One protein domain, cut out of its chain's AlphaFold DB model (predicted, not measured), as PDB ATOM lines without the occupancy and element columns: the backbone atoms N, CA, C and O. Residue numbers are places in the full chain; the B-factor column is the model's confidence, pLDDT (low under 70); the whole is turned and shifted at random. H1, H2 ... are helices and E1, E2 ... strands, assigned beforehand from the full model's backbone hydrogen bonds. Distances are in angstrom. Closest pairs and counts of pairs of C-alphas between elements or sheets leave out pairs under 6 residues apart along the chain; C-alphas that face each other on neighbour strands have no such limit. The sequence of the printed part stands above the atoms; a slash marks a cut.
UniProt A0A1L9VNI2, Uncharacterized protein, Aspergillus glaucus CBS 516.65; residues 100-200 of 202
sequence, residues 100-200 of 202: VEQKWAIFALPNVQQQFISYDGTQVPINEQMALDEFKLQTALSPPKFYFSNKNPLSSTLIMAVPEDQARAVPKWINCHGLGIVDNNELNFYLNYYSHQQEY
ATOM      1  N   VAL A 100     161.691 128.163 164.109       60.00
ATOM      2  CA  VAL A 100     160.465 127.888 163.371       60.00
ATOM      3  C   VAL A 100     160.821 127.938 161.892       60.00
ATOM      4  O   VAL A 100     161.242 128.987 161.400       60.00
ATOM      5  N   GLU A 101     160.677 126.802 161.211       64.62
ATOM      6  CA  GLU A 101     160.817 126.718 159.765       64.62
ATOM      7  C   GLU A 101     159.903 127.771 159.137       64.62
ATOM      8  O   GLU A 101     158.672 127.690 159.199       64.62
ATOM      9  N   GLN A 102     160.515 128.805 158.571       69.25
ATOM     10  CA  GLN A 102     159.799 129.916 157.976       69.25
ATOM     11  C   GLN A 102     159.836 129.740 156.464       69.25
ATOM     12  O   GLN A 102     160.856 129.401 155.862       69.25
ATOM     13  N   LYS A 103     158.697 129.975 155.819       78.06
ATOM     14  CA  LYS A 103     158.659 130.053 154.363       78.06
ATOM     15  C   LYS A 103     159.179 131.414 153.932       78.06
ATOM     16  O   LYS A 103     158.653 132.440 154.371       78.06
ATOM     17  N   TRP A 104     160.189 131.406 153.075       82.19
ATOM     18  CA  TRP A 104     160.861 132.576 152.535       82.19
ATOM     19  C   TRP A 104     160.638 132.685 151.034       82.19
ATOM     20  O   TRP A 104     160.721 131.702 150.293       82.19
ATOM     21  N   ALA A 105     160.418 133.913 150.584       81.50
ATOM     22  CA  ALA A 105     160.474 134.307 149.190       81.50
ATOM     23  C   ALA A 105     161.767 135.090 148.942       81.50
ATOM     24  O   ALA A 105     162.058 136.075 149.628       81.50
ATOM     25  N   ILE A 106     162.543 134.637 147.960       81.56
ATOM     26  CA  ILE A 106     163.813 135.236 147.556       81.56
ATOM     27  C   ILE A 106     163.584 136.042 146.285       81.56
ATOM     28  O   ILE A 106     163.117 135.526 145.264       81.56
ATOM     29  N   PHE A 107     163.974 137.306 146.344       79.50
ATOM     30  CA  PHE A 107     163.919 138.237 145.233       79.50
ATOM     31  C   PHE A 107     165.334 138.661 144.861       79.50
ATOM     32  O   PHE A 107     166.193 138.855 145.725       79.50
ATOM     33  N   ALA A 108     165.566 138.797 143.562       77.69
ATOM     34  CA  ALA A 108     166.827 139.257 143.010       77.69
ATOM     35  C   ALA A 108     166.533 140.326 141.964       77.69
ATOM     36  O   ALA A 108     165.684 140.142 141.092       77.69
ATOM     37  N   LEU A 109     167.227 141.450 142.072       77.56
ATOM     38  CA  LEU A 109     167.152 142.534 141.114       77.56
ATOM     39  C   LEU A 109     168.524 142.657 140.461       77.56
ATOM     40  O   LEU A 109     169.470 143.075 141.132       77.56
ATOM     41  N   PRO A 110     168.669 142.250 139.194       73.50
ATOM     42  CA  PRO A 110     169.925 142.390 138.478       73.50
ATOM     43  C   PRO A 110     170.143 143.839 138.023       73.50
ATOM     44  O   PRO A 110     169.195 144.612 137.896       73.50
ATOM     45  N   ASN A 111     171.394 144.174 137.700       72.06
ATOM     46  CA  ASN A 111     171.798 145.456 137.106       72.06
ATOM     47  C   ASN A 111     171.416 146.683 137.936       72.06
ATOM     48  O   ASN A 111     171.125 147.756 137.402       72.06
ATOM     49  N   VAL A 112     171.435 146.529 139.255       75.31
ATOM     50  CA  VAL A 112     171.150 147.633 140.155       75.31
ATOM     51  C   VAL A 112     172.328 148.604 140.099       75.31
ATOM     52  O   VAL A 112     173.495 148.203 140.140       75.31
ATOM     53  N   GLN A 113     172.037 149.892 139.936       73.38
ATOM     54  CA  GLN A 113     173.081 150.911 139.986       73.38
ATOM     55  C   GLN A 113     173.674 150.929 141.405       73.38
ATOM     56  O   GLN A 113     172.982 150.679 142.382       73.38
ATOM     57  N   GLN A 114     174.966 151.199 141.553       75.62
ATOM     58  CA  GLN A 114     175.597 151.302 142.883       75.62
ATOM     59  C   GLN A 114     176.037 152.725 143.204       75.62
ATOM     60  O   GLN A 114     176.746 152.959 144.174       75.62
ATOM     61  N   GLN A 115     175.625 153.685 142.381       81.25
ATOM     62  CA  GLN A 115     175.999 155.080 142.518       81.25
ATOM     63  C   GLN A 115     174.950 155.983 141.880       81.25
ATOM     64  O   GLN A 115     174.321 155.613 140.888       81.25
ATOM     65  N   PHE A 116     174.792 157.181 142.429       78.50
ATOM     66  CA  PHE A 116     174.016 158.259 141.825       78.50
ATOM     67  C   PHE A 116     174.866 159.524 141.724       78.50
ATOM     68  O   PHE A 116     175.888 159.658 142.394       78.50
ATOM     69  N   ILE A 117     174.440 160.459 140.879       79.94
ATOM     70  CA  ILE A 117     175.088 161.764 140.746       79.94
ATOM     71  C   ILE A 117     174.346 162.751 141.650       79.94
ATOM     72  O   ILE A 117     173.139 162.956 141.491       79.94
ATOM     73  N   SER A 118     175.039 163.338 142.624       77.38
ATOM     74  CA  SER A 118     174.495 164.391 143.483       77.38
ATOM     75  C   SER A 118     174.424 165.739 142.755       77.38
ATOM     76  O   SER A 118     174.894 165.894 141.630       77.38
ATOM     77  N   TYR A 119     173.783 166.737 143.372       74.56
ATOM     78  CA  TYR A 119     173.541 168.043 142.734       74.56
ATOM     79  C   TYR A 119     174.801 168.832 142.388       74.56
ATOM     80  O   TYR A 119     174.783 169.648 141.474       74.56
ATOM     81  N   ASP A 120     175.874 168.599 143.127       85.62
ATOM     82  CA  ASP A 120     177.211 169.135 142.883       85.62
ATOM     83  C   ASP A 120     177.960 168.379 141.765       85.62
ATOM     84  O   ASP A 120     179.105 168.702 141.470       85.62
ATOM     85  N   GLY A 121     177.323 167.388 141.129       78.94
ATOM     86  CA  GLY A 121     177.918 166.559 140.082       78.94
ATOM     87  C   GLY A 121     178.796 165.423 140.611       78.94
ATOM     88  O   GLY A 121     179.357 164.671 139.813       78.94
ATOM     89  N   THR A 122     178.909 165.268 141.932       83.88
ATOM     90  CA  THR A 122     179.720 164.218 142.553       83.88
ATOM     91  C   THR A 122     179.041 162.853 142.409       83.88
ATOM     92  O   THR A 122     177.824 162.727 142.535       83.88
ATOM     93  N   GLN A 123     179.818 161.802 142.138       81.94
ATOM     94  CA  GLN A 123     179.307 160.430 142.185       81.94
ATOM     95  C   GLN A 123     179.293 159.949 143.635       81.94
ATOM     96  O   GLN A 123     180.335 159.897 144.289       81.94
ATOM     97  N   VAL A 124     178.113 159.600 144.135       78.94
ATOM     98  CA  VAL A 124     177.908 159.111 145.497       78.94
ATOM     99  C   VAL A 124     177.559 157.625 145.436       78.94
ATOM    100  O   VAL A 124     176.562 157.273 144.797       78.94
ATOM    101  N   PRO A 125     178.346 156.744 146.081       82.38
ATOM    102  CA  PRO A 125     178.037 155.325 146.135       82.38
ATOM    103  C   PRO A 125     176.799 155.071 146.999       82.38
ATOM    104  O   PRO A 125     176.581 155.724 148.022       82.38
ATOM    105  N   ILE A 126     175.999 154.091 146.599       80.69
ATOM    106  CA  ILE A 126     174.805 153.646 147.312       80.69
ATOM    107  C   ILE A 126     175.189 152.427 148.129       80.69
ATOM    108  O   ILE A 126     175.558 151.387 147.588       80.69
ATOM    109  N   ASN A 127     175.115 152.569 149.449       83.62
ATOM    110  CA  ASN A 127     175.329 151.457 150.362       83.62
ATOM    111  C   ASN A 127     174.025 150.678 150.608       83.62
ATOM    112  O   ASN A 127     172.926 151.134 150.283       83.62
ATOM    113  N   GLU A 128     174.154 149.491 151.197       84.44
ATOM    114  CA  GLU A 128     173.027 148.588 151.463       84.44
ATOM    115  C   GLU A 128     171.971 149.214 152.373       84.44
ATOM    116  O   GLU A 128     170.780 149.058 152.121       84.44
ATOM    117  N   GLN A 129     172.393 149.966 153.394       85.44
ATOM    118  CA  GLN A 129     171.480 150.602 154.338       85.44
ATOM    119  C   GLN A 129     170.622 151.677 153.660       85.44
ATOM    120  O   GLN A 129     169.414 151.708 153.856       85.44
ATOM    121  N   MET A 130     171.225 152.511 152.810       83.81
ATOM    122  CA  MET A 130     170.517 153.520 152.018       83.81
ATOM    123  C   MET A 130     169.508 152.873 151.069       83.81
ATOM    124  O   MET A 130     168.372 153.330 150.972       83.81
ATOM    125  N   ALA A 131     169.901 151.789 150.396       83.19
ATOM    126  CA  ALA A 131     169.005 151.044 149.519       83.19
ATOM    127  C   ALA A 131     167.862 150.365 150.300       83.19
ATOM    128  O   ALA A 131     166.724 150.360 149.830       83.19
ATOM    129  N   LEU A 132     168.134 149.842 151.498       85.81
ATOM    130  CA  LEU A 132     167.128 149.251 152.379       85.81
ATOM    131  C   LEU A 132     166.140 150.300 152.900       85.81
ATOM    132  O   LEU A 132     164.939 150.041 152.941       85.81
ATOM    133  N   ASP A 133     166.622 151.474 153.300       84.88
ATOM    134  CA  ASP A 133     165.772 152.559 153.794       84.88
ATOM    135  C   ASP A 133     164.866 153.102 152.685       84.88
ATOM    136  O   ASP A 133     163.670 153.288 152.907       84.88
ATOM    137  N   GLU A 134     165.381 153.244 151.465       80.75
ATOM    138  CA  GLU A 134     164.562 153.602 150.306       80.75
ATOM    139  C   GLU A 134     163.535 152.509 149.977       80.75
ATOM    140  O   GLU A 134     162.357 152.790 149.754       80.75
ATOM    141  N   PHE A 135     163.945 151.239 150.012       81.81
ATOM    142  CA  PHE A 135     163.036 150.118 149.799       81.81
ATOM    143  C   PHE A 135     161.896 150.106 150.831       81.81
ATOM    144  O   PHE A 135     160.729 149.931 150.466       81.81
ATOM    145  N   LYS A 136     162.208 150.366 152.107       86.56
ATOM    146  CA  LYS A 136     161.215 150.524 153.180       86.56
ATOM    147  C   LYS A 136     160.267 151.683 152.906       86.56
ATOM    148  O   LYS A 136     159.064 151.517 153.086       86.56
ATOM    149  N   LEU A 137     160.773 152.831 152.458       80.31
ATOM    150  CA  LEU A 137     159.940 153.991 152.127       80.31
ATOM    151  C   LEU A 137     158.948 153.682 151.000       80.31
ATOM    152  O   LEU A 137     157.800 154.117 151.059       80.31
ATOM    153  N   GLN A 138     159.367 152.912 149.995       74.50
ATOM    154  CA  GLN A 138     158.533 152.607 148.832       74.50
ATOM    155  C   GLN A 138     157.535 151.470 149.070       74.50
ATOM    156  O   GLN A 138     156.442 151.481 148.506       74.50
ATOM    157  N   THR A 139     157.908 150.471 149.871       75.94
ATOM    158  CA  THR A 139     157.146 149.216 149.996       75.94
ATOM    159  C   THR A 139     156.542 148.994 151.377       75.94
ATOM    160  O   THR A 139     155.749 148.072 151.547       75.94
ATOM    161  N   ALA A 140     156.918 149.810 152.368       83.62
ATOM    162  CA  ALA A 140     156.650 149.597 153.792       83.62
ATOM    163  C   ALA A 140     157.168 148.248 154.338       83.62
ATOM    164  O   ALA A 140     156.828 147.861 155.457       83.62
ATOM    165  N   LEU A 141     158.011 147.538 153.579       84.69
ATOM    166  CA  LEU A 141     158.610 146.271 153.977       84.69
ATOM    167  C   LEU A 141     160.027 146.473 154.491       84.69
ATOM    168  O   LEU A 141     160.802 147.252 153.944       84.69
ATOM    169  N   SER A 142     160.391 145.691 155.503       87.25
ATOM    170  CA  SER A 142     161.752 145.619 156.029       87.25
ATOM    171  C   SER A 142     162.272 144.187 155.902       87.25
ATOM    172  O   SER A 142     162.153 143.422 156.862       87.25
ATOM    173  N   PRO A 143     162.829 143.805 154.737       84.75
ATOM    174  CA  PRO A 143     163.378 142.472 154.531       84.75
ATOM    175  C   PRO A 143     164.436 142.147 155.595       84.75
ATOM    176  O   PRO A 143     165.359 142.941 155.788       84.75
ATOM    177  N   PRO A 144     164.348 140.991 156.278       82.56
ATOM    178  CA  PRO A 144     165.358 140.570 157.252       82.56
ATOM    179  C   PRO A 144     166.741 140.343 156.632       82.56
ATOM    180  O   PRO A 144     167.760 140.455 157.312       82.56
ATOM    181  N   LYS A 145     166.781 140.012 155.337       83.62
ATOM    182  CA  LYS A 145     168.007 139.885 154.546       83.62
ATOM    183  C   LYS A 145     167.901 140.795 153.332       83.62
ATOM    184  O   LYS A 145     166.945 140.677 152.566       83.62
ATOM    185  N   PHE A 146     168.885 141.671 153.170       85.38
ATOM    186  CA  PHE A 146     168.969 142.642 152.087       85.38
ATOM    187  C   PHE A 146     170.439 143.005 151.873       85.38
ATOM    188  O   PHE A 146     171.055 143.559 152.781       85.38
ATOM    189  N   TYR A 147     171.019 142.644 150.730       84.25
ATOM    190  CA  TYR A 147     172.439 142.885 150.461       84.25
ATOM    191  C   TYR A 147     172.738 142.935 148.962       84.25
ATOM    192  O   TYR A 147     171.997 142.385 148.139       84.25
ATOM    193  N   PHE A 148     173.854 143.568 148.604       81.12
ATOM    194  CA  PHE A 148     174.359 143.563 147.236       81.12
ATOM    195  C   PHE A 148     175.282 142.370 147.008       81.12
ATOM    196  O   PHE A 148     176.281 142.175 147.701       81.12
ATOM    197  N   SER A 149     174.986 141.579 145.983       76.62
ATOM    198  CA  SER A 149     175.956 140.643 145.443       76.62
ATOM    199  C   SER A 149     176.879 141.353 144.458       76.62
ATOM    200  O   SER A 149     176.440 141.835 143.411       76.62
ATOM    201  N   ASN A 150     178.168 141.366 144.803       66.56
ATOM    202  CA  ASN A 150     179.256 141.947 144.010       66.56
ATOM    203  C   ASN A 150     180.089 140.886 143.278       66.56
ATOM    204  O   ASN A 150     181.218 141.150 142.869       66.56
ATOM    205  N   LYS A 151     179.580 139.658 143.158       65.69
ATOM    206  CA  LYS A 151     180.348 138.569 142.545       65.69
ATOM    207  C   LYS A 151     180.534 138.743 141.040       65.69
ATOM    208  O   LYS A 151     181.514 138.252 140.492       65.69
ATOM    209  N   ASN A 152     179.646 139.503 140.398       59.41
ATOM    210  CA  ASN A 152     179.870 139.997 139.051       59.41
ATOM    211  C   ASN A 152     180.326 141.472 139.097       59.41
ATOM    212  O   ASN A 152     179.535 142.335 139.481       59.41
ATOM    213  N   PRO A 153     181.561 141.793 138.675       58.91
ATOM    214  CA  PRO A 153     182.065 143.168 138.654       58.91
ATOM    215  C   PRO A 153     181.384 144.067 137.607       58.91
ATOM    216  O   PRO A 153     181.553 145.282 137.652       58.91
ATOM    217  N   LEU A 154     180.631 143.494 136.661       54.44
ATOM    218  CA  LEU A 154     179.944 144.221 135.589       54.44
ATOM    219  C   LEU A 154     178.470 144.509 135.897       54.44
ATOM    220  O   LEU A 154     177.865 145.361 135.250       54.44
ATOM    221  N   SER A 155     177.882 143.820 136.877       63.81
ATOM    222  CA  SER A 155     176.480 143.997 137.250       63.81
ATOM    223  C   SER A 155     176.281 143.687 138.725       63.81
ATOM    224  O   SER A 155     176.439 142.539 139.149       63.81
ATOM    225  N   SER A 156     175.857 144.681 139.502       71.88
ATOM    226  CA  SER A 156     175.437 144.407 140.869       71.88
ATOM    227  C   SER A 156     174.039 143.799 140.880       71.88
ATOM    228  O   SER A 156     173.150 144.231 140.137       71.88
ATOM    229  N   THR A 157     173.852 142.767 141.699       76.94
ATOM    230  CA  THR A 157     172.535 142.170 141.927       76.94
ATOM    231  C   THR A 157     172.130 142.435 143.362       76.94
ATOM    232  O   THR A 157     172.823 142.011 144.285       76.94
ATOM    233  N   LEU A 158     171.008 143.114 143.568       81.69
ATOM    234  CA  LEU A 158     170.423 143.254 144.895       81.69
ATOM    235  C   LEU A 158     169.643 141.983 145.222       81.69
ATOM    236  O   LEU A 158     168.769 141.576 144.457       81.69
ATOM    237  N   ILE A 159     169.952 141.364 146.355       83.06
ATOM    238  CA  ILE A 159     169.287 140.151 146.820       83.06
ATOM    239  C   ILE A 159     168.569 140.464 148.125       83.06
ATOM    240  O   ILE A 159     169.142 141.048 149.047       83.06
ATOM    241  N   MET A 160     167.312 140.043 148.214       87.56
ATOM    242  CA  MET A 160     166.516 140.187 149.424       87.56
ATOM    243  C   MET A 160     165.671 138.944 149.689       87.56
ATOM    244  O   MET A 160     165.184 138.292 148.763       87.56
ATOM    245  N   ALA A 161     165.480 138.637 150.968       86.81
ATOM    246  CA  ALA A 161     164.566 137.597 151.414       86.81
ATOM    247  C   ALA A 161     163.494 138.209 152.305       86.81
ATOM    248  O   ALA A 161     163.801 138.958 153.235       86.81
ATOM    249  N   VAL A 162     162.244 137.860 152.030       85.50
ATOM    250  CA  VAL A 162     161.091 138.234 152.850       85.50
ATOM    251  C   VAL A 162     160.295 136.981 153.208       85.50
ATOM    252  O   VAL A 162     160.283 136.027 152.425       85.50
ATOM    253  N   PRO A 163     159.620 136.956 154.364       85.62
ATOM    254  CA  PRO A 163     158.646 135.915 154.668       85.62
ATOM    255  C   PRO A 163     157.577 135.796 153.563       85.62
ATOM    256  O   PRO A 163     157.176 136.798 152.966       85.62
ATOM    257  N   GLU A 164     157.129 134.578 153.248       82.44
ATOM    258  CA  GLU A 164     156.185 134.310 152.146       82.44
ATOM    259  C   GLU A 164     154.862 135.086 152.291       82.44
ATOM    260  O   GLU A 164     154.305 135.572 151.306       82.44
ATOM    261  N   ASP A 165     154.376 135.257 153.517       84.00
ATOM    262  CA  ASP A 165     153.184 136.047 153.836       84.00
ATOM    263  C   ASP A 165     153.355 137.533 153.476       84.00
ATOM    264  O   ASP A 165     152.397 138.185 153.054       84.00
ATOM    265  N   GLN A 166     154.586 138.046 153.544       84.38
ATOM    266  CA  GLN A 166     154.946 139.413 153.155       84.38
ATOM    267  C   GLN A 166     155.316 139.540 151.673       84.38
ATOM    268  O   GLN A 166     155.310 140.645 151.127       84.38
ATOM    269  N   ALA A 167     155.576 138.431 150.977       82.62
ATOM    270  CA  ALA A 167     155.985 138.431 149.572       82.62
ATOM    271  C   ALA A 167     154.963 139.115 148.648       82.62
ATOM    272  O   ALA A 167     155.333 139.685 147.626       82.62
ATOM    273  N   ARG A 168     153.674 139.112 149.016       80.94
ATOM    274  CA  ARG A 168     152.604 139.778 148.251       80.94
ATOM    275  C   ARG A 168     152.684 141.304 148.275       80.94
ATOM    276  O   ARG A 168     152.129 141.941 147.383       80.94
ATOM    277  N   ALA A 169     153.325 141.873 149.293       82.12
ATOM    278  CA  ALA A 169     153.543 143.309 149.412       82.12
ATOM    279  C   ALA A 169     154.788 143.770 148.636       82.12
ATOM    280  O   ALA A 169     154.963 144.968 148.414       82.12
ATOM    281  N   VAL A 170     155.629 142.836 148.176       79.81
ATOM    282  CA  VAL A 170     156.735 143.158 147.278       79.81
ATOM    283  C   VAL A 170     156.158 143.575 145.917       79.81
ATOM    284  O   VAL A 170     155.313 142.866 145.359       79.81
ATOM    285  N   PRO A 171     156.580 144.721 145.358       77.88
ATOM    286  CA  PRO A 171     156.089 145.173 144.066       77.88
ATOM    287  C   PRO A 171     156.305 144.141 142.954       77.88
ATOM    288  O   PRO A 171     157.383 143.576 142.811       77.88
ATOM    289  N   LYS A 172     155.292 143.953 142.100       75.56
ATOM    290  CA  LYS A 172     155.284 142.929 141.034       75.56
ATOM    291  C   LYS A 172     156.373 143.089 139.967       75.56
ATOM    292  O   LYS A 172     156.585 142.166 139.189       75.56
ATOM    293  N   TRP A 173     156.996 144.264 139.872       68.31
ATOM    294  CA  TRP A 173     158.122 144.499 138.968       68.31
ATOM    295  C   TRP A 173     159.437 143.913 139.513       68.31
ATOM    296  O   TRP A 173     160.387 143.763 138.750       68.31
ATOM    297  N   ILE A 174     159.477 143.521 140.794       71.69
ATOM    298  CA  ILE A 174     160.544 142.704 141.372       71.69
ATOM    299  C   ILE A 174     160.206 141.234 141.145       71.69
ATOM    300  O   ILE A 174     159.195 140.726 141.632       71.69
ATOM    301  N   ASN A 175     161.079 140.529 140.433       69.25
ATOM    302  CA  ASN A 175     160.880 139.113 140.162       69.25
ATOM    303  C   ASN A 175     161.212 138.266 141.398       69.25
ATOM    304  O   ASN A 175     162.289 138.376 141.989       69.25
ATOM    305  N   CYS A 176     160.281 137.388 141.772       67.50
ATOM    306  CA  CYS A 176     160.549 136.321 142.730       67.50
ATOM    307  C   CYS A 176     161.321 135.209 142.014       67.50
ATOM    308  O   CYS A 176     160.876 134.711 140.977       67.50
ATOM    309  N   HIS A 177     162.476 134.835 142.557       61.75
ATOM    310  CA  HIS A 177     163.375 133.847 141.960       61.75
ATOM    311  C   HIS A 177     163.366 132.503 142.685       61.75
ATOM    312  O   HIS A 177     163.831 131.513 142.122       61.75
ATOM    313  N   GLY A 178     162.824 132.446 143.900       61.34
ATOM    314  CA  GLY A 178     162.731 131.208 144.653       61.34
ATOM    315  C   GLY A 178     161.785 131.327 145.837       61.34
ATOM    316  O   GLY A 178     161.711 132.368 146.486       61.34
ATOM    317  N   LEU A 179     161.087 130.234 146.119       64.81
ATOM    318  CA  LEU A 179     160.335 130.020 147.349       64.81
ATOM    319  C   LEU A 179     160.965 128.819 148.052       64.81
ATOM    320  O   LEU A 179     161.209 127.792 147.416       64.81
ATOM    321  N   GLY A 180     161.259 128.951 149.339       62.22
ATOM    322  CA  GLY A 180     161.879 127.892 150.129       62.22
ATOM    323  C   GLY A 180     161.374 127.906 151.561       62.22
ATOM    324  O   GLY A 180     161.086 128.968 152.102       62.22
ATOM    325  N   ILE A 181     161.252 126.728 152.167       57.56
ATOM    326  CA  ILE A 181     161.021 126.590 153.607       57.56
ATOM    327  C   ILE A 181     162.386 126.330 154.221       57.56
ATOM    328  O   ILE A 181     162.975 125.293 153.928       57.56
ATOM    329  N   VAL A 182     162.910 127.295 154.967       63.06
ATOM    330  CA  VAL A 182     164.242 127.217 155.575       63.06
ATOM    331  C   VAL A 182     164.260 128.010 156.874       63.06
ATOM    332  O   VAL A 182     163.534 128.998 157.026       63.06
ATOM    333  N   ASP A 183     165.103 127.609 157.815       65.94
ATOM    334  CA  ASP A 183     165.424 128.460 158.959       65.94
ATOM    335  C   ASP A 183     166.332 129.643 158.541       65.94
ATOM    336  O   ASP A 183     166.763 129.764 157.385       65.94
ATOM    337  N   ASN A 184     166.620 130.569 159.463       61.91
ATOM    338  CA  ASN A 184     167.433 131.750 159.141       61.91
ATOM    339  C   ASN A 184     168.901 131.420 158.840       61.91
ATOM    340  O   ASN A 184     169.591 132.224 158.194       61.91
ATOM    341  N   ASN A 185     169.400 130.283 159.322       62.47
ATOM    342  CA  ASN A 185     170.783 129.865 159.140       62.47
ATOM    343  C   ASN A 185     170.979 129.290 157.736       62.47
ATOM    344  O   ASN A 185     171.884 129.729 157.017       62.47
ATOM    345  N   GLU A 186     170.070 128.421 157.299       61.50
ATOM    346  CA  GLU A 186     170.016 127.857 155.951       61.50
ATOM    347  C   GLU A 186     169.692 128.913 154.886       61.50
ATOM    348  O   GLU A 186     170.193 128.843 153.759       61.50
ATOM    349  N   LEU A 187     168.941 129.960 155.239       63.16
ATOM    350  CA  LEU A 187     168.630 131.062 154.328       63.16
ATOM    351  C   LEU A 187     169.893 131.717 153.743       63.16
ATOM    352  O   LEU A 187     169.932 132.013 152.550       63.16
ATOM    353  N   ASN A 188     170.961 131.897 154.530       66.38
ATOM    354  CA  ASN A 188     172.207 132.497 154.027       66.38
ATOM    355  C   ASN A 188     172.885 131.616 152.968       66.38
ATOM    356  O   ASN A 188     173.486 132.129 152.023       66.38
ATOM    357  N   PHE A 189     172.769 130.295 153.099       64.00
ATOM    358  CA  PHE A 189     173.308 129.348 152.131       64.00
ATOM    359  C   PHE A 189     172.547 129.415 150.803       64.00
ATOM    360  O   PHE A 189     173.161 129.522 149.738       64.00
ATOM    361  N   TYR A 190     171.215 129.439 150.863       64.69
ATOM    362  CA  TYR A 190     170.374 129.609 149.679       64.69
ATOM    363  C   TYR A 190     170.618 130.946 148.984       64.69
ATOM    364  O   TYR A 190     170.773 130.987 147.764       64.69
ATOM    365  N   LEU A 191     170.721 132.031 149.748       66.69
ATOM    366  CA  LEU A 191     171.041 133.359 149.229       66.69
ATOM    367  C   LEU A 191     172.407 133.373 148.518       66.69
ATOM    368  O   LEU A 191     172.546 133.924 147.422       66.69
ATOM    369  N   ASN A 192     173.397 132.668 149.069       65.19
ATOM    370  CA  ASN A 192     174.703 132.498 148.440       65.19
ATOM    371  C   ASN A 192     174.630 131.660 147.146       65.19
ATOM    372  O   ASN A 192     175.259 132.013 146.146       65.19
ATOM    373  N   TYR A 193     173.841 130.583 147.121       66.56
ATOM    374  CA  TYR A 193     173.613 129.772 145.920       66.56
ATOM    375  C   TYR A 193     172.929 130.568 144.800       66.56
ATOM    376  O   TYR A 193     173.427 130.590 143.673       66.56
ATOM    377  N   TYR A 194     171.837 131.277 145.101       63.56
ATOM    378  CA  TYR A 194     171.124 132.096 144.114       63.56
ATOM    379  C   TYR A 194     171.983 133.239 143.586       63.56
ATOM    380  O   TYR A 194     171.946 133.525 142.390       63.56
ATOM    381  N   SER A 195     172.811 133.833 144.446       60.97
ATOM    382  CA  SER A 195     173.813 134.796 144.006       60.97
ATOM    383  C   SER A 195     174.749 134.218 142.941       60.97
ATOM    384  O   SER A 195     175.059 134.941 142.007       60.97
ATOM    385  N   HIS A 196     175.201 132.966 143.078       60.69
ATOM    386  CA  HIS A 196     176.081 132.339 142.084       60.69
ATOM    387  C   HIS A 196     175.333 131.951 140.803       60.69
ATOM    388  O   HIS A 196     175.876 132.055 139.714       60.69
ATOM    389  N   GLN A 197     174.074 131.511 140.891       58.09
ATOM    390  CA  GLN A 197     173.304 131.114 139.702       58.09
ATOM    391  C   GLN A 197     172.996 132.295 138.766       58.09
ATOM    392  O   GLN A 197     172.923 132.111 137.552       58.09
ATOM    393  N   GLN A 198     172.841 133.509 139.306       54.81
ATOM    394  CA  GLN A 198     172.631 134.719 138.500       54.81
ATOM    395  C   GLN A 198     173.898 135.174 137.750       54.81
ATOM    396  O   GLN A 198     173.786 135.933 136.793       54.81
ATOM    397  N   GLU A 199     175.088 134.680 138.112       53.56
ATOM    398  CA  GLU A 199     176.339 134.974 137.389       53.56
ATOM    399  C   GLU A 199     176.403 134.306 136.005       53.56
ATOM    400  O   GLU A 199     177.091 134.806 135.122       53.56
ATOM    401  N   TYR A 200     175.668 133.209 135.789       41.31
ATOM    402  CA  TYR A 200     175.755 132.391 134.570       41.31
ATOM    403  C   TYR A 200     174.606 132.609 133.572       41.31
ATOM    404  O   TYR A 200     174.479 131.853 132.611       41.31
TER     405      TYR A 200
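Overview. This is residues 100 to 200 of the 202 residues of an uncharacterized protein of Aspergillus glaucus CBS 516.65 (UniProt A0A1L9VNI2). A twisted sheet of four strands has the long helix H2 over one face and the shorter H1 on the opposite face, over the E4 and E5 side. Beyond one end of the sheet, E1 runs on into the small hairpin E2 and E3, which makes the length. The 101 printed residues include named elements in the order E1, E2, E3, H1, E4, E5, E6, H2, of mixed class. The large sheet, E4 - E5 - E1 - E6, is antiparallel. The whole is compact, with a radius of gyration of the C-alphas of 14.2 A, yet elongated, spanning 49 by 31 by 23 A.

Along the chain. The large sheet has E4 at residues 145 to 149, E5 at 156 to 163, 23.3 A long, E1 at 102 to 112, 27.6 A, and E6 at 176 to 182, 16.2 A. C-alpha 102 is at (159.799, 129.916, 157.976). E2 is residues 115 to 117 and E3 123 to 125. H1 is residues 128 to 139, 16.0 A, and H2 184 to 200, 25.9 A, ending with C-alpha 200 at (175.755, 132.391, 134.570).

Arrangement. N 159 and O 147 of hairpin E4 and E5 are 2.9 A apart, N 107 and O 160 of E1 and E5 2.9 A, and N 104 and O 180 of E1 and E6 2.8 A, within hydrogen-bond range. H2 and this sheet form two layers, a helix on one face; the closest C-alphas of E5 and H2, Ile 159 and Leu 191, are 7.4 A apart. H1 is on the opposite face, its height over the sheet 10.6 A; the closest C-alphas of H1 and E4, Glu 128 and Tyr 147, are 5.8 A apart. E1 runs on into E2 at 48 degrees; in hairpin E2 and E3, N 124 and O 116 are 2.8 A apart. In H1 every O i to N i+4 pair is within range, in H2 9 of 13.

Size, cuts and confidence. The two farthest C-alphas, Val 100 and Asp 120, are 49.0 A apart. The printed part has no cut; the link from E5 to E6, 12 residues, is long. Model confidence is under 70 at residues 100 to 102, 150 to 155, 173 and 175 to 200.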